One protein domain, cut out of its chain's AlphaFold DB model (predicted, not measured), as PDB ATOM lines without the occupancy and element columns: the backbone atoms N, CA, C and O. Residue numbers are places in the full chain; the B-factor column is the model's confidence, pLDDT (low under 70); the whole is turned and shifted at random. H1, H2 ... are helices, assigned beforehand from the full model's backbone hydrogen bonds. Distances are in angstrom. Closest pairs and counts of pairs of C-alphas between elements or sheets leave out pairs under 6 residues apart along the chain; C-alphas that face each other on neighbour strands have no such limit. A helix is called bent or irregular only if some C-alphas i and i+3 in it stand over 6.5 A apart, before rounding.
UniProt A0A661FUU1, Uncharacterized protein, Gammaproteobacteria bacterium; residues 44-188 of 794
ATOM      1  N   PRO A  44     -45.270 -43.075  58.205       50.28
ATOM      2  CA  PRO A  44     -46.011 -42.597  57.024       50.28
ATOM      3  C   PRO A  44     -45.214 -42.676  55.712       50.28
ATOM      4  O   PRO A  44     -45.782 -42.782  54.626       50.28
ATOM      5  N   TYR A  45     -43.878 -42.679  55.790       53.56
ATOM      6  CA  TYR A  45     -42.996 -42.736  54.616       53.56
ATOM      7  C   TYR A  45     -43.038 -44.090  53.880       53.56
ATOM      8  O   TYR A  45     -42.545 -44.196  52.756       53.56
ATOM      9  N   LEU A  46     -43.649 -45.111  54.499       49.81
ATOM     10  CA  LEU A  46     -43.900 -46.433  53.925       49.81
ATOM     11  C   LEU A  46     -45.287 -46.554  53.257       49.81
ATOM     12  O   LEU A  46     -45.717 -47.652  52.909       49.81
ATOM     13  N   ALA A  47     -46.018 -45.459  53.052       60.00
ATOM     14  CA  ALA A  47     -47.222 -45.499  52.227       60.00
ATOM     15  C   ALA A  47     -46.876 -45.700  50.733       60.00
ATOM     16  O   ALA A  47     -45.888 -45.158  50.224       60.00
ATOM     17  N   THR A  48     -47.687 -46.498  50.030       64.12
ATOM     18  CA  THR A  48     -47.588 -46.710  48.576       64.12
ATOM     19  C   THR A  48     -48.005 -45.456  47.804       64.12
ATOM     20  O   THR A  48     -48.786 -44.642  48.294       64.12
ATOM     21  N   VAL A  49     -47.498 -45.299  46.578       67.44
ATOM     22  CA  VAL A  49     -47.810 -44.154  45.701       67.44
ATOM     23  C   VAL A  49     -49.311 -44.065  45.405       67.44
ATOM     24  O   VAL A  49     -49.901 -43.003  45.578       67.44
ATOM     25  N   GLU A  50     -49.952 -45.193  45.078       70.25
ATOM     26  CA  GLU A  50     -51.407 -45.281  44.854       70.25
ATOM     27  C   GLU A  50     -52.225 -44.807  46.064       70.25
ATOM     28  O   GLU A  50     -53.298 -44.222  45.913       70.25
ATOM     29  N   LYS A  51     -51.711 -45.013  47.285       79.00
ATOM     30  CA  LYS A  51     -52.362 -44.541  48.510       79.00
ATOM     31  C   LYS A  51     -52.290 -43.019  48.634       79.00
ATOM     32  O   LYS A  51     -53.242 -42.419  49.116       79.00
ATOM     33  N   TRP A  52     -51.194 -42.386  48.220       80.69
ATOM     34  CA  TRP A  52     -51.088 -40.924  48.224       80.69
ATOM     35  C   TRP A  52     -51.997 -40.289  47.181       80.69
ATOM     36  O   TRP A  52     -52.749 -39.379  47.513       80.69
ATOM     37  N   ASP A  53     -51.972 -40.807  45.957       80.88
ATOM     38  CA  ASP A  53     -52.755 -40.259  44.850       80.88
ATOM     39  C   ASP A  53     -54.264 -40.363  45.122       80.88
ATOM     40  O   ASP A  53     -54.989 -39.373  45.053       80.88
ATOM     41  N   SER A  54     -54.725 -41.530  45.589       82.12
ATOM     42  CA  SER A  54     -56.125 -41.729  45.984       82.12
ATOM     43  C   SER A  54     -56.553 -40.876  47.183       82.12
ATOM     44  O   SER A  54     -57.678 -40.375  47.180       82.12
ATOM     45  N   ARG A  55     -55.681 -40.671  48.186       81.69
ATOM     46  CA  ARG A  55     -55.950 -39.769  49.325       81.69
ATOM     47  C   ARG A  55     -56.105 -38.322  48.867       81.69
ATOM     48  O   ARG A  55     -57.024 -37.654  49.327       81.69
ATOM     49  N   VAL A  56     -55.236 -37.854  47.972       81.69
ATOM     50  CA  VAL A  56     -55.303 -36.495  47.419       81.69
ATOM     51  C   VAL A  56     -56.556 -36.319  46.568       81.69
ATOM     52  O   VAL A  56     -57.307 -35.376  46.794       81.69
ATOM     53  N   ASP A  57     -56.851 -37.253  45.665       83.31
ATOM     54  CA  ASP A  57     -58.045 -37.190  44.818       83.31
ATOM     55  C   ASP A  57     -59.350 -37.254  45.625       83.31
ATOM     56  O   ASP A  57     -60.313 -36.556  45.312       83.31
ATOM     57  N   ASP A  58     -59.413 -38.098  46.658       83.19
ATOM     58  CA  ASP A  58     -60.562 -38.175  47.563       83.19
ATOM     59  C   ASP A  58     -60.753 -36.870  48.348       83.19
ATOM     60  O   ASP A  58     -61.879 -36.388  48.465       83.19
ATOM     61  N   LEU A  59     -59.666 -36.255  48.824       79.44
ATOM     62  CA  LEU A  59     -59.719 -34.987  49.551       79.44
ATOM     63  C   LEU A  59     -60.133 -33.834  48.626       79.44
ATOM     64  O   LEU A  59     -61.072 -33.119  48.958       79.44
ATOM     65  N   ILE A  60     -59.541 -33.714  47.432       78.56
ATOM     66  CA  ILE A  60     -59.932 -32.710  46.426       78.56
ATOM     67  C   ILE A  60     -61.413 -32.874  46.056       78.56
ATOM     68  O   ILE A  60     -62.174 -31.908  46.121       78.56
ATOM     69  N   ARG A  61     -61.872 -34.099  45.751       78.25
ATOM     70  CA  ARG A  61     -63.297 -34.367  45.474       78.25
ATOM     71  C   ARG A  61     -64.197 -33.948  46.636       78.25
ATOM     72  O   ARG A  61     -65.263 -33.390  46.397       78.25
ATOM     73  N   LYS A  62     -63.779 -34.189  47.881       73.56
ATOM     74  CA  LYS A  62     -64.536 -33.819  49.088       73.56
ATOM     75  C   LYS A  62     -64.536 -32.314  49.366       73.56
ATOM     76  O   LYS A  62     -65.574 -31.812  49.788       73.56
ATOM     77  N   ILE A  63     -63.445 -31.599  49.082       69.69
ATOM     78  CA  ILE A  63     -63.399 -30.126  49.131       69.69
ATOM     79  C   ILE A  63     -64.431 -29.550  48.156       69.69
ATOM     80  O   ILE A  63     -65.226 -28.698  48.541       69.69
ATOM     81  N   PHE A  64     -64.474 -30.064  46.922       63.75
ATOM     82  CA  PHE A  64     -65.428 -29.605  45.907       63.75
ATOM     83  C   PHE A  64     -66.882 -30.016  46.189       63.75
ATOM     84  O   PHE A  64     -67.795 -29.278  45.826       63.75
ATOM     85  N   ALA A  65     -67.115 -31.178  46.808       64.88
ATOM     86  CA  ALA A  65     -68.460 -31.730  46.987       64.88
ATOM     87  C   ALA A  65     -69.153 -31.348  48.308       64.88
ATOM     88  O   ALA A  65     -70.382 -31.351  48.338       64.88
ATOM     89  N   LEU A  66     -68.420 -31.092  49.405       53.84
ATOM     90  CA  LEU A  66     -69.000 -31.224  50.754       53.84
ATOM     91  C   LEU A  66     -68.508 -30.242  51.839       53.84
ATOM     92  O   LEU A  66     -68.760 -30.515  53.007       53.84
ATOM     93  N   GLN A  67     -67.870 -29.108  51.513       52.91
ATOM     94  CA  GLN A  67     -67.424 -28.117  52.525       52.91
ATOM     95  C   GLN A  67     -66.668 -28.765  53.707       52.91
ATOM     96  O   GLN A  67     -66.934 -28.496  54.876       52.91
ATOM     97  N   ARG A  68     -65.730 -29.667  53.410       55.44
ATOM     98  CA  ARG A  68     -64.787 -30.150  54.422       55.44
ATOM     99  C   ARG A  68     -63.767 -29.043  54.726       55.44
ATOM    100  O   ARG A  68     -63.393 -28.315  53.807       55.44
ATOM    101  N   ASP A  69     -63.343 -28.914  55.984       58.97
ATOM    102  CA  ASP A  69     -62.458 -27.831  56.431       58.97
ATOM    103  C   ASP A  69     -61.121 -27.829  55.673       58.97
ATOM    104  O   ASP A  69     -60.455 -28.856  55.547       58.97
ATOM    105  N   VAL A  70     -60.706 -26.648  55.202       60.91
ATOM    106  CA  VAL A  70     -59.432 -26.407  54.487       60.91
ATOM    107  C   VAL A  70     -58.215 -26.886  55.306       60.91
ATOM    108  O   VAL A  70     -57.190 -27.257  54.742       60.91
ATOM    109  N   PHE A  71     -58.356 -26.980  56.630       64.56
ATOM    110  CA  PHE A  71     -57.351 -27.517  57.552       64.56
ATOM    111  C   PHE A  71     -56.982 -28.994  57.295       64.56
ATOM    112  O   PHE A  71     -55.826 -29.364  57.486       64.56
ATOM    113  N   ASP A  72     -57.896 -29.824  56.773       74.44
ATOM    114  CA  ASP A  72     -57.577 -31.215  56.394       74.44
ATOM    115  C   ASP A  72     -56.592 -31.268  55.201       74.44
ATOM    116  O   ASP A  72     -55.824 -32.226  55.054       74.44
ATOM    117  N   ALA A  73     -56.607 -30.248  54.331       78.94
ATOM    118  CA  ALA A  73     -55.680 -30.135  53.205       78.94
ATOM    119  C   ALA A  73     -54.275 -29.723  53.668       78.94
ATOM    120  O   ALA A  73     -53.287 -30.243  53.147       78.94
ATOM    121  N   ASP A  74     -54.196 -28.841  54.667       82.50
ATOM    122  CA  ASP A  74     -52.947 -28.380  55.280       82.50
ATOM    123  C   ASP A  74     -52.196 -29.538  55.960       82.50
ATOM    124  O   ASP A  74     -51.007 -29.755  55.700       82.50
ATOM    125  N   ASP A  75     -52.900 -30.345  56.758       81.56
ATOM    126  CA  ASP A  75     -52.326 -31.516  57.427       81.56
ATOM    127  C   ASP A  75     -51.846 -32.568  56.414       81.56
ATOM    128  O   ASP A  75     -50.728 -33.087  56.523       81.56
ATOM    129  N   LEU A  76     -52.650 -32.851  55.377       83.81
ATOM    130  CA  LEU A  76     -52.257 -33.784  54.320       83.81
ATOM    131  C   LEU A  76     -51.050 -33.265  53.527       83.81
ATOM    132  O   LEU A  76     -50.177 -34.057  53.160       83.81
ATOM    133  N   TYR A  77     -50.978 -31.956  53.275       86.25
ATOM    134  CA  TYR A  77     -49.842 -31.327  52.612       86.25
ATOM    135  C   TYR A  77     -48.559 -31.501  53.432       86.25
ATOM    136  O   TYR A  77     -47.541 -31.927  52.885       86.25
ATOM    137  N   MET A  78     -48.602 -31.251  54.744       84.62
ATOM    138  CA  MET A  78     -47.442 -31.410  55.630       84.62
ATOM    139  C   MET A  78     -47.004 -32.877  55.760       84.62
ATOM    140  O   MET A  78     -45.803 -33.175  55.719       84.62
ATOM    141  N   GLU A  79     -47.955 -33.813  55.839       85.88
ATOM    142  CA  GLU A  79     -47.667 -35.252  55.840       85.88
ATOM    143  C   GLU A  79     -46.983 -35.673  54.526       85.88
ATOM    144  O   GLU A  79     -45.924 -36.311  54.551       85.88
ATOM    145  N   LEU A  80     -47.535 -35.258  53.380       86.25
ATOM    146  CA  LEU A  80     -47.002 -35.560  52.052       86.25
ATOM    147  C   LEU A  80     -45.616 -34.942  51.837       86.25
ATOM    148  O   LEU A  80     -44.717 -35.618  51.338       86.25
ATOM    149  N   ASP A  81     -45.419 -33.684  52.228       85.75
ATOM    150  CA  ASP A  81     -44.150 -32.971  52.077       85.75
ATOM    151  C   ASP A  81     -43.037 -33.638  52.908       85.75
ATOM    152  O   ASP A  81     -41.926 -33.859  52.415       85.75
ATOM    153  N   SER A  82     -43.350 -34.086  54.130       84.25
ATOM    154  CA  SER A  82     -42.411 -34.847  54.965       84.25
ATOM    155  C   SER A  82     -42.030 -36.205  54.345       84.25
ATOM    156  O   SER A  82     -40.844 -36.567  54.306       84.25
ATOM    157  N   ALA A  83     -43.008 -36.932  53.792       85.44
ATOM    158  CA  ALA A  83     -42.800 -38.218  53.134       85.44
ATOM    159  C   ALA A  83     -41.988 -38.062  51.838       85.44
ATOM    160  O   ALA A  83     -41.058 -38.833  51.580       85.44
ATOM    161  N   LEU A  84     -42.273 -37.018  51.059       86.38
ATOM    162  CA  LEU A  84     -41.549 -36.655  49.846       86.38
ATOM    163  C   LEU A  84     -40.085 -36.306  50.151       86.38
ATOM    164  O   LEU A  84     -39.188 -36.833  49.493       86.38
ATOM    165  N   ARG A  85     -39.800 -35.515  51.198       85.62
ATOM    166  CA  ARG A  85     -38.415 -35.228  51.640       85.62
ATOM    167  C   ARG A  85     -37.636 -36.495  51.976       85.62
ATOM    168  O   ARG A  85     -36.439 -36.586  51.690       85.62
ATOM    169  N   ALA A  86     -38.269 -37.463  52.635       84.12
ATOM    170  CA  ALA A  86     -37.635 -38.744  52.934       84.12
ATOM    171  C   ALA A  86     -37.337 -39.529  51.645       84.12
ATOM    172  O   ALA A  86     -36.214 -40.010  51.467       84.12
ATOM    173  N   ARG A  87     -38.300 -39.577  50.715       85.00
ATOM    174  CA  ARG A  87     -38.181 -40.282  49.431       85.00
ATOM    175  C   ARG A  87     -37.100 -39.679  48.524       85.00
ATOM    176  O   ARG A  87     -36.244 -40.419  48.043       85.00
ATOM    177  N   VAL A  88     -37.060 -38.353  48.378       85.88
ATOM    178  CA  VAL A  88     -36.034 -37.627  47.600       85.88
ATOM    179  C   VAL A  88     -34.632 -37.878  48.160       85.88
ATOM    180  O   VAL A  88     -33.699 -38.168  47.410       85.88
ATOM    181  N   ARG A  89     -34.454 -37.832  49.490       84.31
ATOM    182  CA  ARG A  89     -33.154 -38.135  50.123       84.31
ATOM    183  C   ARG A  89     -32.702 -39.567  49.849       84.31
ATOM    184  O   ARG A  89     -31.523 -39.793  49.574       84.31
ATOM    185  N   PHE A  90     -33.629 -40.517  49.919       83.44
ATOM    186  CA  PHE A  90     -33.348 -41.921  49.652       83.44
ATOM    187  C   PHE A  90     -32.932 -42.149  48.189       83.44
ATOM    188  O   PHE A  90     -31.883 -42.747  47.939       83.44
ATOM    189  N   LEU A  91     -33.673 -41.590  47.230       83.56
ATOM    190  CA  LEU A  91     -33.344 -41.673  45.806       83.56
ATOM    191  C   LEU A  91     -32.009 -40.997  45.471       83.56
ATOM    192  O   LEU A  91     -31.185 -41.577  44.771       83.56
ATOM    193  N   ASN A  92     -31.723 -39.823  46.036       84.94
ATOM    194  CA  ASN A  92     -30.445 -39.142  45.814       84.94
ATOM    195  C   ASN A  92     -29.246 -39.976  46.314       84.94
ATOM    196  O   ASN A  92     -28.175 -39.957  45.708       84.94
ATOM    197  N   ASN A  93     -29.416 -40.748  47.391       83.75
ATOM    198  CA  ASN A  93     -28.394 -41.691  47.846       83.75
ATOM    199  C   ASN A  93     -28.268 -42.913  46.923       83.75
ATOM    200  O   ASN A  93     -27.144 -43.334  46.653       83.75
ATOM    201  N   ALA A  94     -29.378 -43.439  46.399       82.00
ATOM    202  CA  ALA A  94     -29.359 -44.529  45.422       82.00
ATOM    203  C   ALA A  94     -28.668 -44.113  44.106       82.00
ATOM    204  O   ALA A  94     -27.832 -44.853  43.584       82.00
ATOM    205  N   LEU A  95     -28.928 -42.893  43.622       82.81
ATOM    206  CA  LEU A  95     -28.345 -42.346  42.390       82.81
ATOM    207  C   LEU A  95     -26.817 -42.178  42.448       82.81
ATOM    208  O   LEU A  95     -26.162 -42.278  41.415       82.81
ATOM    209  N   LYS A  96     -26.219 -41.958  43.630       81.00
ATOM    210  CA  LYS A  96     -24.756 -41.790  43.771       81.00
ATOM    211  C   LYS A  96     -23.948 -43.033  43.374       81.00
ATOM    212  O   LYS A  96     -22.776 -42.893  43.041       81.00
ATOM    213  N   GLY A  97     -24.541 -44.227  43.444       73.00
ATOM    214  CA  GLY A  97     -23.879 -45.502  43.132       73.00
ATOM    215  C   GLY A  97     -24.382 -46.193  41.861       73.00
ATOM    216  O   GLY A  97     -23.908 -47.283  41.542       73.00
ATOM    217  N   ALA A  98     -25.340 -45.588  41.160       78.44
ATOM    218  CA  ALA A  98     -26.013 -46.177  40.013       78.44
ATOM    219  C   ALA A  98     -25.220 -45.997  38.713       78.44
ATOM    220  O   ALA A  98     -24.592 -44.962  38.488       78.44
ATOM    221  N   LYS A  99     -25.281 -46.995  37.829       78.75
ATOM    222  CA  LYS A  99     -24.755 -46.950  36.454       78.75
ATOM    223  C   LYS A  99     -25.865 -47.023  35.405       78.75
ATOM    224  O   LYS A  99     -25.636 -46.634  34.261       78.75
ATOM    225  N   SER A 100     -27.041 -47.523  35.777       77.69
ATOM    226  CA  SER A 100     -28.213 -47.644  34.913       77.69
ATOM    227  C   SER A 100     -29.496 -47.294  35.680       77.69
ATOM    228  O   SER A 100     -29.600 -47.638  36.856       77.69
ATOM    229  N   PRO A 101     -30.514 -46.704  35.023       78.94
ATOM    230  CA  PRO A 101     -31.855 -46.535  35.602       78.94
ATOM    231  C   PRO A 101     -32.505 -47.857  36.051       78.94
ATOM    232  O   PRO A 101     -33.325 -47.879  36.963       78.94
ATOM    233  N   GLN A 102     -32.102 -48.980  35.445       79.19
ATOM    234  CA  GLN A 102     -32.603 -50.318  35.789       79.19
ATOM    235  C   GLN A 102     -31.828 -51.003  36.924       79.19
ATOM    236  O   GLN A 102     -32.100 -52.165  37.226       79.19
ATOM    237  N   ASP A 103     -30.843 -50.338  37.537       78.88
ATOM    238  CA  ASP A 103     -30.103 -50.941  38.644       78.88
ATOM    239  C   ASP A 103     -31.038 -51.191  39.837       78.88
ATOM    240  O   ASP A 103     -31.847 -50.339  40.213       78.88
ATOM    241  N   ASN A 104     -30.922 -52.376  40.442       78.19
ATOM    242  CA  ASN A 104     -31.753 -52.745  41.584       78.19
ATOM    243  C   ASN A 104     -31.386 -51.916  42.820       78.19
ATOM    244  O   ASN A 104     -30.214 -51.811  43.201       78.19
ATOM    245  N   VAL A 105     -32.400 -51.399  43.507       73.75
ATOM    246  CA  VAL A 105     -32.228 -50.653  44.754       73.75
ATOM    247  C   VAL A 105     -32.051 -51.641  45.912       73.75
ATOM    248  O   VAL A 105     -32.913 -52.474  46.178       73.75
ATOM    249  N   LYS A 106     -30.928 -51.557  46.637       65.31
ATOM    250  CA  LYS A 106     -30.536 -52.505  47.706       65.31
ATOM    251  C   LYS A 106     -31.349 -52.408  49.018       65.31
ATOM    252  O   LYS A 106     -30.836 -52.774  50.072       65.31
ATOM    253  N   ALA A 107     -32.594 -51.933  49.007       57.03
ATOM    254  CA  ALA A 107     -33.379 -51.746  50.231       57.03
ATOM    255  C   ALA A 107     -34.511 -52.774  50.375       57.03
ATOM    256  O   ALA A 107     -35.432 -52.820  49.567       57.03
ATOM    257  N   ALA A 108     -34.476 -53.549  51.460       48.59
ATOM    258  CA  ALA A 108     -35.443 -54.594  51.801       48.59
ATOM    259  C   ALA A 108     -36.813 -54.083  52.318       48.59
ATOM    260  O   ALA A 108     -37.508 -54.821  53.005       48.59
ATOM    261  N   ALA A 109     -37.219 -52.836  52.043       51.72
ATOM    262  CA  ALA A 109     -38.409 -52.251  52.682       51.72
ATOM    263  C   ALA A 109     -39.088 -51.116  51.890       51.72
ATOM    264  O   ALA A 109     -39.605 -50.178  52.493       51.72
ATOM    265  N   LEU A 110     -39.088 -51.146  50.552       60.44
ATOM    266  CA  LEU A 110     -39.903 -50.195  49.782       60.44
ATOM    267  C   LEU A 110     -41.331 -50.752  49.597       60.44
ATOM    268  O   LEU A 110     -41.489 -51.884  49.135       60.44
ATOM    269  N   PRO A 111     -42.379 -49.987  49.943       57.12
ATOM    270  CA  PRO A 111     -43.770 -50.413  49.780       57.12
ATOM    271  C   PRO A 111     -44.141 -50.540  48.298       57.12
ATOM    272  O   PRO A 111     -43.775 -49.676  47.510       57.12
ATOM    273  N   GLY A 112     -44.920 -51.555  47.912       60.16
ATOM    274  CA  GLY A 112     -45.545 -51.609  46.579       60.16
ATOM    275  C   GLY A 112     -44.696 -52.190  45.441       60.16
ATOM    276  O   GLY A 112     -44.989 -51.929  44.284       60.16
ATOM    277  N   GLY A 113     -43.658 -52.982  45.731       62.03
ATOM    278  CA  GLY A 113     -42.969 -53.768  44.694       62.03
ATOM    279  C   GLY A 113     -41.966 -53.006  43.818       62.03
ATOM    280  O   GLY A 113     -41.461 -53.596  42.868       62.03
ATOM    281  N   MET A 114     -41.632 -51.754  44.159       72.12
ATOM    282  CA  MET A 114     -40.563 -50.977  43.511       72.12
ATOM    283  C   MET A 114     -39.212 -51.687  43.667       72.12
ATOM    284  O   MET A 114     -38.795 -51.987  44.791       72.12
ATOM    285  N   ARG A 115     -38.521 -51.961  42.556       73.88
ATOM    286  CA  ARG A 115     -37.236 -52.689  42.555       73.88
ATOM    287  C   ARG A 115     -36.115 -51.904  41.893       73.88
ATOM    288  O   ARG A 115     -34.956 -52.097  42.263       73.88
ATOM    289  N   THR A 116     -36.446 -51.022  40.958       83.00
ATOM    290  CA  THR A 116     -35.481 -50.272  40.152       83.00
ATOM    291  C   THR A 116     -35.404 -48.801  40.562       83.00
ATOM    292  O   THR A 116     -36.231 -48.302  41.327       83.00
ATOM    293  N   ILE A 117     -34.363 -48.106  40.095       83.31
ATOM    294  CA  ILE A 117     -34.216 -46.656  40.288       83.31
ATOM    295  C   ILE A 117     -35.282 -45.893  39.492       83.31
ATOM    296  O   ILE A 117     -35.757 -44.875  39.979       83.31
ATOM    297  N   ASP A 118     -35.675 -46.413  38.326       84.06
ATOM    298  CA  ASP A 118     -36.792 -45.924  37.501       84.06
ATOM    299  C   ASP A 118     -38.102 -45.890  38.310       84.06
ATOM    300  O   ASP A 118     -38.677 -44.823  38.504       84.06
ATOM    301  N   ASP A 119     -38.481 -47.016  38.940       82.12
ATOM    302  CA  ASP A 119     -39.692 -47.097  39.783       82.12
ATOM    303  C   ASP A 119     -39.670 -46.082  40.945       82.12
ATOM    304  O   ASP A 119     -40.701 -45.595  41.414       82.12
ATOM    305  N   LEU A 120     -38.471 -45.799  41.464       82.75
ATOM    306  CA  LEU A 120     -38.276 -44.876  42.571       82.75
ATOM    307  C   LEU A 120     -38.366 -43.412  42.113       82.75
ATOM    308  O   LEU A 120     -38.920 -42.601  42.858       82.75
ATOM    309  N   ASP A 121     -37.855 -43.076  40.928       85.81
ATOM    310  CA  ASP A 121     -37.997 -41.748  40.317       85.81
ATOM    311  C   ASP A 121     -39.465 -41.457  39.983       85.81
ATOM    312  O   ASP A 121     -39.996 -40.442  40.442       85.81
ATOM    313  N   ASP A 122     -40.158 -42.415  39.360       84.62
ATOM    314  CA  ASP A 122     -41.600 -42.349  39.087       84.62
ATOM    315  C   ASP A 122     -42.399 -42.096  40.374       84.62
ATOM    316  O   ASP A 122     -43.303 -41.257  40.418       84.62
ATOM    317  N   SER A 123     -42.031 -42.768  41.474       84.88
ATOM    318  CA  SER A 123     -42.681 -42.561  42.772       84.88
ATOM    319  C   SER A 123     -42.518 -41.132  43.298       84.88
ATOM    320  O   SER A 123     -43.464 -40.564  43.851       84.88
ATOM    321  N   VAL A 124     -41.334 -40.538  43.121       87.44
ATOM    322  CA  VAL A 124     -41.056 -39.158  43.529       87.44
ATOM    323  C   VAL A 124     -41.819 -38.187  42.635       87.44
ATOM    324  O   VAL A 124     -42.412 -37.246  43.159       87.44
ATOM    325  N   GLU A 125     -41.858 -38.421  41.323       86.94
ATOM    326  CA  GLU A 125     -42.596 -37.582  40.376       86.94
ATOM    327  C   GLU A 125     -44.100 -37.560  40.688       86.94
ATOM    328  O   GLU A 125     -44.700 -36.483  40.748       86.94
ATOM    329  N   VAL A 126     -44.717 -38.717  40.953       86.50
ATOM    330  CA  VAL A 126     -46.146 -38.791  41.300       86.50
ATOM    331  C   VAL A 126     -46.437 -38.084  42.624       86.50
ATOM    332  O   VAL A 126     -47.364 -37.275  42.695       86.50
ATOM    333  N   MET A 127     -45.625 -38.319  43.662       87.44
ATOM    334  CA  MET A 127     -45.777 -37.626  44.949       87.44
ATOM    335  C   MET A 127     -45.592 -36.107  44.807       87.44
ATOM    336  O   MET A 127     -46.315 -35.337  45.438       87.44
ATOM    337  N   TYR A 128     -44.665 -35.663  43.955       88.50
ATOM    338  CA  TYR A 128     -44.446 -34.244  43.682       88.50
ATOM    339  C   TYR A 128     -45.639 -33.611  42.949       88.50
ATOM    340  O   TYR A 128     -46.118 -32.552  43.351       88.50
ATOM    341  N   LYS A 129     -46.200 -34.281  41.934       87.25
ATOM    342  CA  LYS A 129     -47.431 -33.835  41.251       87.25
ATOM    343  C   LYS A 129     -48.634 -33.778  42.193       87.25
ATOM    344  O   LYS A 129     -49.464 -32.880  42.074       87.25
ATOM    345  N   ALA A 130     -48.738 -34.719  43.129       86.75
ATOM    346  CA  ALA A 130     -49.770 -34.703  44.163       86.75
ATOM    347  C   ALA A 130     -49.603 -33.497  45.111       86.75
ATOM    348  O   ALA A 130     -50.585 -32.820  45.411       86.75
ATOM    349  N   ARG A 131     -48.360 -33.159  45.495       88.31
ATOM    350  CA  ARG A 131     -48.042 -31.955  46.288       88.31
ATOM    351  C   ARG A 131     -48.452 -30.675  45.563       88.31
ATOM    352  O   ARG A 131     -49.036 -29.795  46.185       88.31
ATOM    353  N   LEU A 132     -48.177 -30.579  44.261       86.69
ATOM    354  CA  LEU A 132     -48.562 -29.413  43.460       86.69
ATOM    355  C   LEU A 132     -50.077 -29.250  43.346       86.69
ATOM    356  O   LEU A 132     -50.562 -28.134  43.433       86.69
ATOM    357  N   ARG A 133     -50.840 -30.339  43.210       85.38
ATOM    358  CA  ARG A 133     -52.310 -30.251  43.213       85.38
ATOM    359  C   ARG A 133     -52.865 -29.776  44.556       85.38
ATOM    360  O   ARG A 133     -53.819 -29.011  44.578       85.38
ATOM    361  N   LEU A 134     -52.260 -30.197  45.669       84.38
ATOM    362  CA  LEU A 134     -52.682 -29.760  47.002       84.38
ATOM    363  C   LEU A 134     -52.367 -28.284  47.274       84.38
ATOM    364  O   LEU A 134     -53.151 -27.634  47.958       84.38
ATOM    365  N   ILE A 135     -51.266 -27.735  46.740       84.00
ATOM    366  CA  ILE A 135     -50.853 -26.346  47.024       84.00
ATOM    367  C   ILE A 135     -51.881 -25.302  46.559       84.00
ATOM    368  O   ILE A 135     -51.926 -24.198  47.091       84.00
ATOM    369  N   GLU A 136     -52.728 -25.644  45.589       81.69
ATOM    370  CA  GLU A 136     -53.803 -24.770  45.113       81.69
ATOM    371  C   GLU A 136     -55.016 -24.752  46.058       81.69
ATOM    372  O   GLU A 136     -55.936 -23.965  45.848       81.69
ATOM    373  N   HIS A 137     -55.084 -25.662  47.037       83.38
ATOM    374  CA  HIS A 137     -56.266 -25.904  47.878       83.38
ATOM    375  C   HIS A 137     -55.978 -25.782  49.389       83.38
ATOM    376  O   HIS A 137     -56.885 -25.993  50.192       83.38
ATOM    377  N   ILE A 138     -54.744 -25.448  49.778       83.62
ATOM    378  CA  ILE A 138     -54.350 -25.167  51.171       83.62
ATOM    379  C   ILE A 138     -54.828 -23.784  51.638       83.62
ATOM    380  O   ILE A 138     -55.200 -22.925  50.831       83.62
ATOM    381  N   THR A 139     -54.787 -23.537  52.950       82.06
ATOM    382  CA  THR A 139     -55.147 -22.229  53.511       82.06
ATOM    383  C   THR A 139     -54.224 -21.107  53.005       82.06
ATOM    384  O   THR A 139     -53.030 -21.329  52.772       82.06
ATOM    385  N   PRO A 140     -54.717 -19.854  52.887       80.25
ATOM    386  CA  PRO A 140     -53.877 -18.708  52.528       80.25
ATOM    387  C   PRO A 140     -52.695 -18.492  53.486       80.25
ATOM    388  O   PRO A 140     -51.633 -18.042  53.055       80.25
ATOM    389  N   SER A 141     -52.867 -18.829  54.769       80.50
ATOM    390  CA  SER A 141     -51.821 -18.794  55.796       80.50
ATOM    391  C   SER A 141     -50.706 -19.794  55.510       80.50
ATOM    392  O   SER A 141     -49.549 -19.385  55.411       80.50
ATOM    393  N   LEU A 142     -51.036 -21.073  55.286       80.50
ATOM    394  CA  LEU A 142     -50.028 -22.088  54.978       80.50
ATOM    395  C   LEU A 142     -49.366 -21.814  53.622       80.50
ATOM    396  O   LEU A 142     -48.151 -21.944  53.479       80.50
ATOM    397  N   HIS A 143     -50.134 -21.359  52.629       83.62
ATOM    398  CA  HIS A 143     -49.592 -20.959  51.334       83.62
ATOM    399  C   HIS A 143     -48.564 -19.823  51.476       83.62
ATOM    400  O   HIS A 143     -47.514 -19.836  50.824       83.62
ATOM    401  N   LEU A 144     -48.825 -18.841  52.345       82.50
ATOM    402  CA  LEU A 144     -47.866 -17.786  52.664       82.50
ATOM    403  C   LEU A 144     -46.629 -18.335  53.371       82.50
ATOM    404  O   LEU A 144     -45.538 -17.995  52.934       82.50
ATOM    405  N   GLU A 145     -46.755 -19.192  54.385       83.25
ATOM    406  CA  GLU A 145     -45.605 -19.775  55.102       83.25
ATOM    407  C   GLU A 145     -44.697 -20.608  54.191       83.25
ATOM    408  O   GLU A 145     -43.469 -20.480  54.223       83.25
ATOM    409  N   VAL A 146     -45.302 -21.417  53.321       82.19
ATOM    410  CA  VAL A 146     -44.601 -22.259  52.347       82.19
ATOM    411  C   VAL A 146     -43.916 -21.408  51.274       82.19
ATOM    412  O   VAL A 146     -42.801 -21.708  50.861       82.19
ATOM    413  N   THR A 147     -44.532 -20.317  50.818       82.19
ATOM    414  CA  THR A 147     -43.928 -19.436  49.797       82.19
ATOM    415  C   THR A 147     -43.066 -18.314  50.384       82.19
ATOM    416  O   THR A 147     -42.372 -17.611  49.640       82.19
ATOM    417  N   ALA A 148     -43.100 -18.114  51.702       82.88
ATOM    418  CA  ALA A 148     -42.346 -17.090  52.404       82.88
ATOM    419  C   ALA A 148     -40.844 -17.390  52.446       82.88
ATOM    420  O   ALA A 148     -40.363 -18.454  52.065       82.88
ATOM    421  N   THR A 149     -40.084 -16.408  52.925       82.00
ATOM    422  CA  THR A 149     -38.668 -16.567  53.276       82.00
ATOM    423  C   THR A 149     -38.476 -17.114  54.695       82.00
ATOM    424  O   THR A 149     -37.383 -17.000  55.241       82.00
ATOM    425  N   ASP A 150     -39.535 -17.658  55.297       81.88
ATOM    426  CA  ASP A 150     -39.512 -18.245  56.637       81.88
ATOM    427  C   ASP A 150     -38.911 -19.667  56.623       81.88
ATOM    428  O   ASP A 150     -38.614 -20.221  55.559       81.88
ATOM    429  N   VAL A 151     -38.708 -20.272  57.795       84.44
ATOM    430  CA  VAL A 151     -38.054 -21.577  57.979       84.44
ATOM    431  C   VAL A 151     -38.698 -22.663  57.113       84.44
ATOM    432  O   VAL A 151     -37.977 -23.404  56.436       84.44
ATOM    433  N   LEU A 152     -40.034 -22.740  57.079       82.50
ATOM    434  CA  LEU A 152     -40.766 -23.689  56.232       82.50
ATOM    435  C   LEU A 152     -40.510 -23.431  54.743       82.50
ATOM    436  O   LEU A 152     -40.152 -24.360  54.015       82.50
ATOM    437  N   GLY A 153     -40.577 -22.172  54.310       84.69
ATOM    438  CA  GLY A 153     -40.286 -21.779  52.935       84.69
ATOM    439  C   GLY A 153     -38.870 -22.144  52.481       84.69
ATOM    440  O   GLY A 153     -38.690 -22.769  51.435       84.69
ATOM    441  N   VAL A 154     -37.849 -21.881  53.303       88.00
ATOM    442  CA  VAL A 154     -36.454 -22.271  53.008       88.00
ATOM    443  C   VAL A 154     -36.300 -23.792  52.911       88.00
ATOM    444  O   VAL A 154     -35.591 -24.298  52.037       88.00
ATOM    445  N   GLN A 155     -36.963 -24.548  53.787       85.62
ATOM    446  CA  GLN A 155     -36.930 -26.010  53.734       85.62
ATOM    447  C   GLN A 155     -37.581 -26.552  52.460       85.62
ATOM    448  O   GLN A 155     -37.022 -27.448  51.824       85.62
ATOM    449  N   THR A 156     -38.722 -25.991  52.060       86.25
ATOM    450  CA  THR A 156     -39.388 -26.367  50.809       86.25
ATOM    451  C   THR A 156     -38.585 -25.966  49.573       86.25
ATOM    452  O   THR A 156     -38.493 -26.756  48.639       86.25
ATOM    453  N   LEU A 157     -37.899 -24.819  49.581       87.75
ATOM    454  CA  LEU A 157     -36.979 -24.438  48.507       87.75
ATOM    455  C   LEU A 157     -35.816 -25.436  48.389       87.75
ATOM    456  O   LEU A 157     -35.464 -25.861  47.292       87.75
ATOM    457  N   ASN A 158     -35.228 -25.850  49.515       88.19
ATOM    458  CA  ASN A 158     -34.161 -26.853  49.525       88.19
ATOM    459  C   ASN A 158     -34.635 -28.214  48.995       88.19
ATOM    460  O   ASN A 158     -33.874 -28.893  48.297       88.19
ATOM    461  N   LEU A 159     -35.873 -28.613  49.302       86.44
ATOM    462  CA  LEU A 159     -36.508 -29.787  48.699       86.44
ATOM    463  C   LEU A 159     -36.607 -29.615  47.176       86.44
ATOM    464  O   LEU A 159     -36.153 -30.494  46.449       86.44
ATOM    465  N   GLU A 160     -37.156 -28.499  46.694       89.44
ATOM    466  CA  GLU A 160     -37.351 -28.234  45.262       89.44
ATOM    467  C   GLU A 160     -36.023 -28.199  44.491       89.44
ATOM    468  O   GLU A 160     -35.891 -28.837  43.447       89.44
ATOM    469  N   ILE A 161     -34.987 -27.561  45.042       88.88
ATOM    470  CA  ILE A 161     -33.631 -27.572  44.471       88.88
ATOM    471  C   ILE A 161     -33.057 -28.995  44.444       88.88
ATOM    472  O   ILE A 161     -32.426 -29.394  43.461       88.88
ATOM    473  N   SER A 162     -33.266 -29.774  45.508       86.31
ATOM    474  CA  SER A 162     -32.808 -31.167  45.571       86.31
ATOM    475  C   SER A 162     -33.517 -32.044  44.540       86.31
ATOM    476  O   SER A 162     -32.862 -32.873  43.909       86.31
ATOM    477  N   TYR A 163     -34.818 -31.830  44.339       87.81
ATOM    478  CA  TYR A 163     -35.623 -32.491  43.314       87.81
ATOM    479  C   TYR A 163     -35.129 -32.150  41.900       87.81
ATOM    480  O   TYR A 163     -34.876 -33.056  41.110       87.81
ATOM    481  N   ILE A 164     -34.854 -30.875  41.598       88.06
ATOM    482  CA  ILE A 164     -34.276 -30.472  40.302       88.06
ATOM    483  C   ILE A 164     -32.934 -31.173  40.058       88.06
ATOM    484  O   ILE A 164     -32.698 -31.727  38.982       88.06
ATOM    485  N   TRP A 165     -32.039 -31.172  41.051       87.56
ATOM    486  CA  TRP A 165     -30.738 -31.835  40.929       87.56
ATOM    487  C   TRP A 165     -30.858 -33.349  40.748       87.56
ATOM    488  O   TRP A 165     -30.073 -33.935  39.998       87.56
ATOM    489  N   GLN A 166     -31.822 -33.981  41.419       88.31
ATOM    490  CA  GLN A 166     -32.150 -35.390  41.229       88.31
ATOM    491  C   GLN A 166     -32.598 -35.645  39.789       88.31
ATOM    492  O   GLN A 166     -32.005 -36.504  39.138       88.31
ATOM    493  N   GLN A 167     -33.546 -34.861  39.272       86.75
ATOM    494  CA  GLN A 167     -34.053 -35.021  37.911       86.75
ATOM    495  C   GLN A 167     -32.934 -34.867  36.882       86.75
ATOM    496  O   GLN A 167     -32.787 -35.692  35.986       86.75
ATOM    497  N   ILE A 168     -32.060 -33.867  37.044       86.50
ATOM    498  CA  ILE A 168     -30.894 -33.684  36.168       86.50
ATOM    499  C   ILE A 168     -29.978 -34.916  36.201       86.50
ATOM    500  O   ILE A 168     -29.552 -35.389  35.148       86.50
ATOM    501  N   ARG A 169     -29.670 -35.454  37.389       86.62
ATOM    502  CA  ARG A 169     -28.800 -36.635  37.529       86.62
ATOM    503  C   ARG A 169     -29.426 -37.887  36.929       86.62
ATOM    504  O   ARG A 169     -28.742 -38.598  36.197       86.62
ATOM    505  N   PHE A 170     -30.699 -38.139  37.212       86.50
ATOM    506  CA  PHE A 170     -31.436 -39.267  36.655       86.50
ATOM    507  C   PHE A 170     -31.470 -39.202  35.122       86.50
ATOM    508  O   PHE A 170     -31.131 -40.172  34.447       86.50
ATOM    509  N   GLN A 171     -31.735 -38.019  34.564       84.00
ATOM    510  CA  GLN A 171     -31.713 -37.793  33.120       84.00
ATOM    511  C   GLN A 171     -30.308 -37.976  32.523       84.00
ATOM    512  O   GLN A 171     -30.156 -38.591  31.473       84.00
ATOM    513  N   MET A 172     -29.242 -37.532  33.197       85.56
ATOM    514  CA  MET A 172     -27.872 -37.818  32.746       85.56
ATOM    515  C   MET A 172     -27.568 -39.323  32.706       85.56
ATOM    516  O   MET A 172     -26.885 -39.784  31.790       85.56
ATOM    517  N   LEU A 173     -28.098 -40.092  33.661       84.94
ATOM    518  CA  LEU A 173     -28.015 -41.554  33.679       84.94
ATOM    519  C   LEU A 173     -28.857 -42.217  32.576       84.94
ATOM    520  O   LEU A 173     -28.474 -43.277  32.074       84.94
ATOM    521  N   SER A 174     -29.980 -41.614  32.178       82.81
ATOM    522  CA  SER A 174     -30.876 -42.156  31.151       82.81
ATOM    523  C   SER A 174     -30.377 -41.898  29.719       82.81
ATOM    524  O   SER A 174     -30.640 -42.725  28.843       82.81
ATOM    525  N   ILE A 175     -29.588 -40.838  29.466       84.44
ATOM    526  CA  ILE A 175     -29.076 -40.473  28.124       84.44
ATOM    527  C   ILE A 175     -28.424 -41.658  27.377       84.44
ATOM    528  O   ILE A 175     -28.819 -41.922  26.236       84.44
ATOM    529  N   PRO A 176     -27.468 -42.423  27.954       84.56
ATOM    530  CA  PRO A 176     -26.837 -43.538  27.241       84.56
ATOM    531  C   PRO A 176     -27.808 -44.689  26.939       84.56
ATOM    532  O   PRO A 176     -27.668 -45.388  25.931       84.56
ATOM    533  N   ALA A 177     -28.787 -44.924  27.816       79.94
ATOM    534  CA  ALA A 177     -29.825 -45.927  27.604       79.94
ATOM    535  C   ALA A 177     -30.806 -45.482  26.507       79.94
ATOM    536  O   ALA A 177     -31.087 -46.256  25.590       79.94
ATOM    537  N   ALA A 178     -31.234 -44.219  26.534       78.75
ATOM    538  CA  ALA A 178     -32.082 -43.608  25.518       78.75
ATOM    539  C   ALA A 178     -31.420 -43.639  24.131       78.75
ATOM    540  O   ALA A 178     -32.057 -44.034  23.156       78.75
ATOM    541  N   LEU A 179     -30.120 -43.334  24.039       80.31
ATOM    542  CA  LEU A 179     -29.375 -43.373  22.778       80.31
ATOM    543  C   LEU A 179     -29.241 -44.800  22.222       80.31
ATOM    544  O   LEU A 179     -29.433 -45.023  21.026       80.31
ATOM    545  N   ARG A 180     -28.972 -45.791  23.084       82.31
ATOM    546  CA  ARG A 180     -28.961 -47.210  22.684       82.31
ATOM    547  C   ARG A 180     -30.338 -47.676  22.215       82.31
ATOM    548  O   ARG A 180     -30.428 -48.378  21.210       82.31
ATOM    549  N   ASN A 181     -31.403 -47.256  22.896       79.56
ATOM    550  CA  ASN A 181     -32.777 -47.568  22.510       79.56
ATOM    551  C   ASN A 181     -33.166 -46.910  21.180       79.56
ATOM    552  O   ASN A 181     -33.804 -47.562  20.355       79.56
ATOM    553  N   LEU A 182     -32.736 -45.671  20.933       77.62
ATOM    554  CA  LEU A 182     -32.911 -44.988  19.651       77.62
ATOM    555  C   LEU A 182     -32.206 -45.756  18.523       77.62
ATOM    556  O   LEU A 182     -32.840 -46.100  17.529       77.62
ATOM    557  N   MET A 183     -30.931 -46.115  18.711       81.00
ATOM    558  CA  MET A 183     -30.170 -46.922  17.745       81.00
ATOM    559  C   MET A 183     -30.816 -48.289  17.494       81.00
ATOM    560  O   MET A 183     -30.872 -48.761  16.358       81.00
ATOM    561  N   ARG A 184     -31.360 -48.923  18.538       82.25
ATOM    562  CA  ARG A 184     -32.091 -50.188  18.409       82.25
ATOM    563  C   ARG A 184     -33.401 -50.013  17.636       82.25
ATOM    564  O   ARG A 184     -33.687 -50.838  16.774       82.25
ATOM    565  N   ARG A 185     -34.167 -48.943  17.887       78.50
ATOM    566  CA  ARG A 185     -35.394 -48.614  17.135       78.50
ATOM    567  C   ARG A 185     -35.100 -48.361  15.662       78.50
ATOM    568  O   ARG A 185     -35.800 -48.917  14.828       78.50
ATOM    569  N   ILE A 186     -34.031 -47.627  15.350       81.12
ATOM    570  CA  ILE A 186     -33.567 -47.412  13.971       81.12
ATOM    571  C   ILE A 186     -33.285 -48.753  13.276       81.12
ATOM    572  O   ILE A 186     -33.640 -48.930  12.115       81.12
ATOM    573  N   ARG A 187     -32.695 -49.718  13.993       84.19
ATOM    574  CA  ARG A 187     -32.364 -51.039  13.440       84.19
ATOM    575  C   ARG A 187     -33.579 -51.960  13.257       84.19
ATOM    576  O   ARG A 187     -33.563 -52.778  12.346       84.19
ATOM    577  N   ILE A 188     -34.594 -51.863  14.119       80.81
ATOM    578  CA  ILE A 188     -35.776 -52.747  14.100       80.81
ATOM    579  C   ILE A 188     -36.894 -52.185  13.207       80.81
ATOM    580  O   ILE A 188     -37.537 -52.938  12.484       80.81
TER     581      ILE A 188
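What this domain is: This is residues 44 to 188 of the 794 residues of an uncharacterized protein of Gammaproteobacteria bacterium (UniProt A0A661FUU1). A long bent helix, H5, runs with its first arm, H5a, along an up-and-down bundle: H2 and H3 in the middle, H1 on H3, H5a on H2; residues 178 to 188 stick out. The printed part has 145 residues, with five named helices, H1 to H5 in order, that hold 108 of them, and no named strand; its class is all helix, and it is only just loose, close to compact, with a radius of gyration of the C-alphas of 17.6 A and spans of 57 by 33 by 33 A.

How they stand to each other: H5, residues 151 to 188, assigned as one helix by its hydrogen bonds, is bent: C-alphas 173 and 176 are 6.8 A apart, and arms H5a, 151 to 173, and H5b, 176 to 188, stand at 41 degrees. H5a touches H2, residues 71 to 95, with H2's residues 85 to 95 alone; the closest C-alphas, Asn 92 and Gln 166, are 6.2 A apart. H2 and H3, residues 117 to 135, form a hairpin, closest C-alphas Tyr 77 and Leu 134, 6.5 A. H1, residues 49 to 66, touches H3, closest C-alphas Val 49 and Ser 123, 6.1 A. H4, residues 140 to 147, touches H5a only at the corner. In H1, H2, H3, H4 and the arms H5a and H5b, every O i to N i+4 pair is within hydrogen-bond range.

Where its parts are: H2 measures 35.9 A, H5a 33.0 A. C-alpha 49 is at (-47.810, -44.154, 45.701), C-alpha 188 at (-35.776, -52.747, 14.100).

The domain as a whole: The printed part has no cut. Residues 96 to 116 are the long link. Residues 44 to 49, 63 to 71 and 106 to 113 have pLDDT under 70.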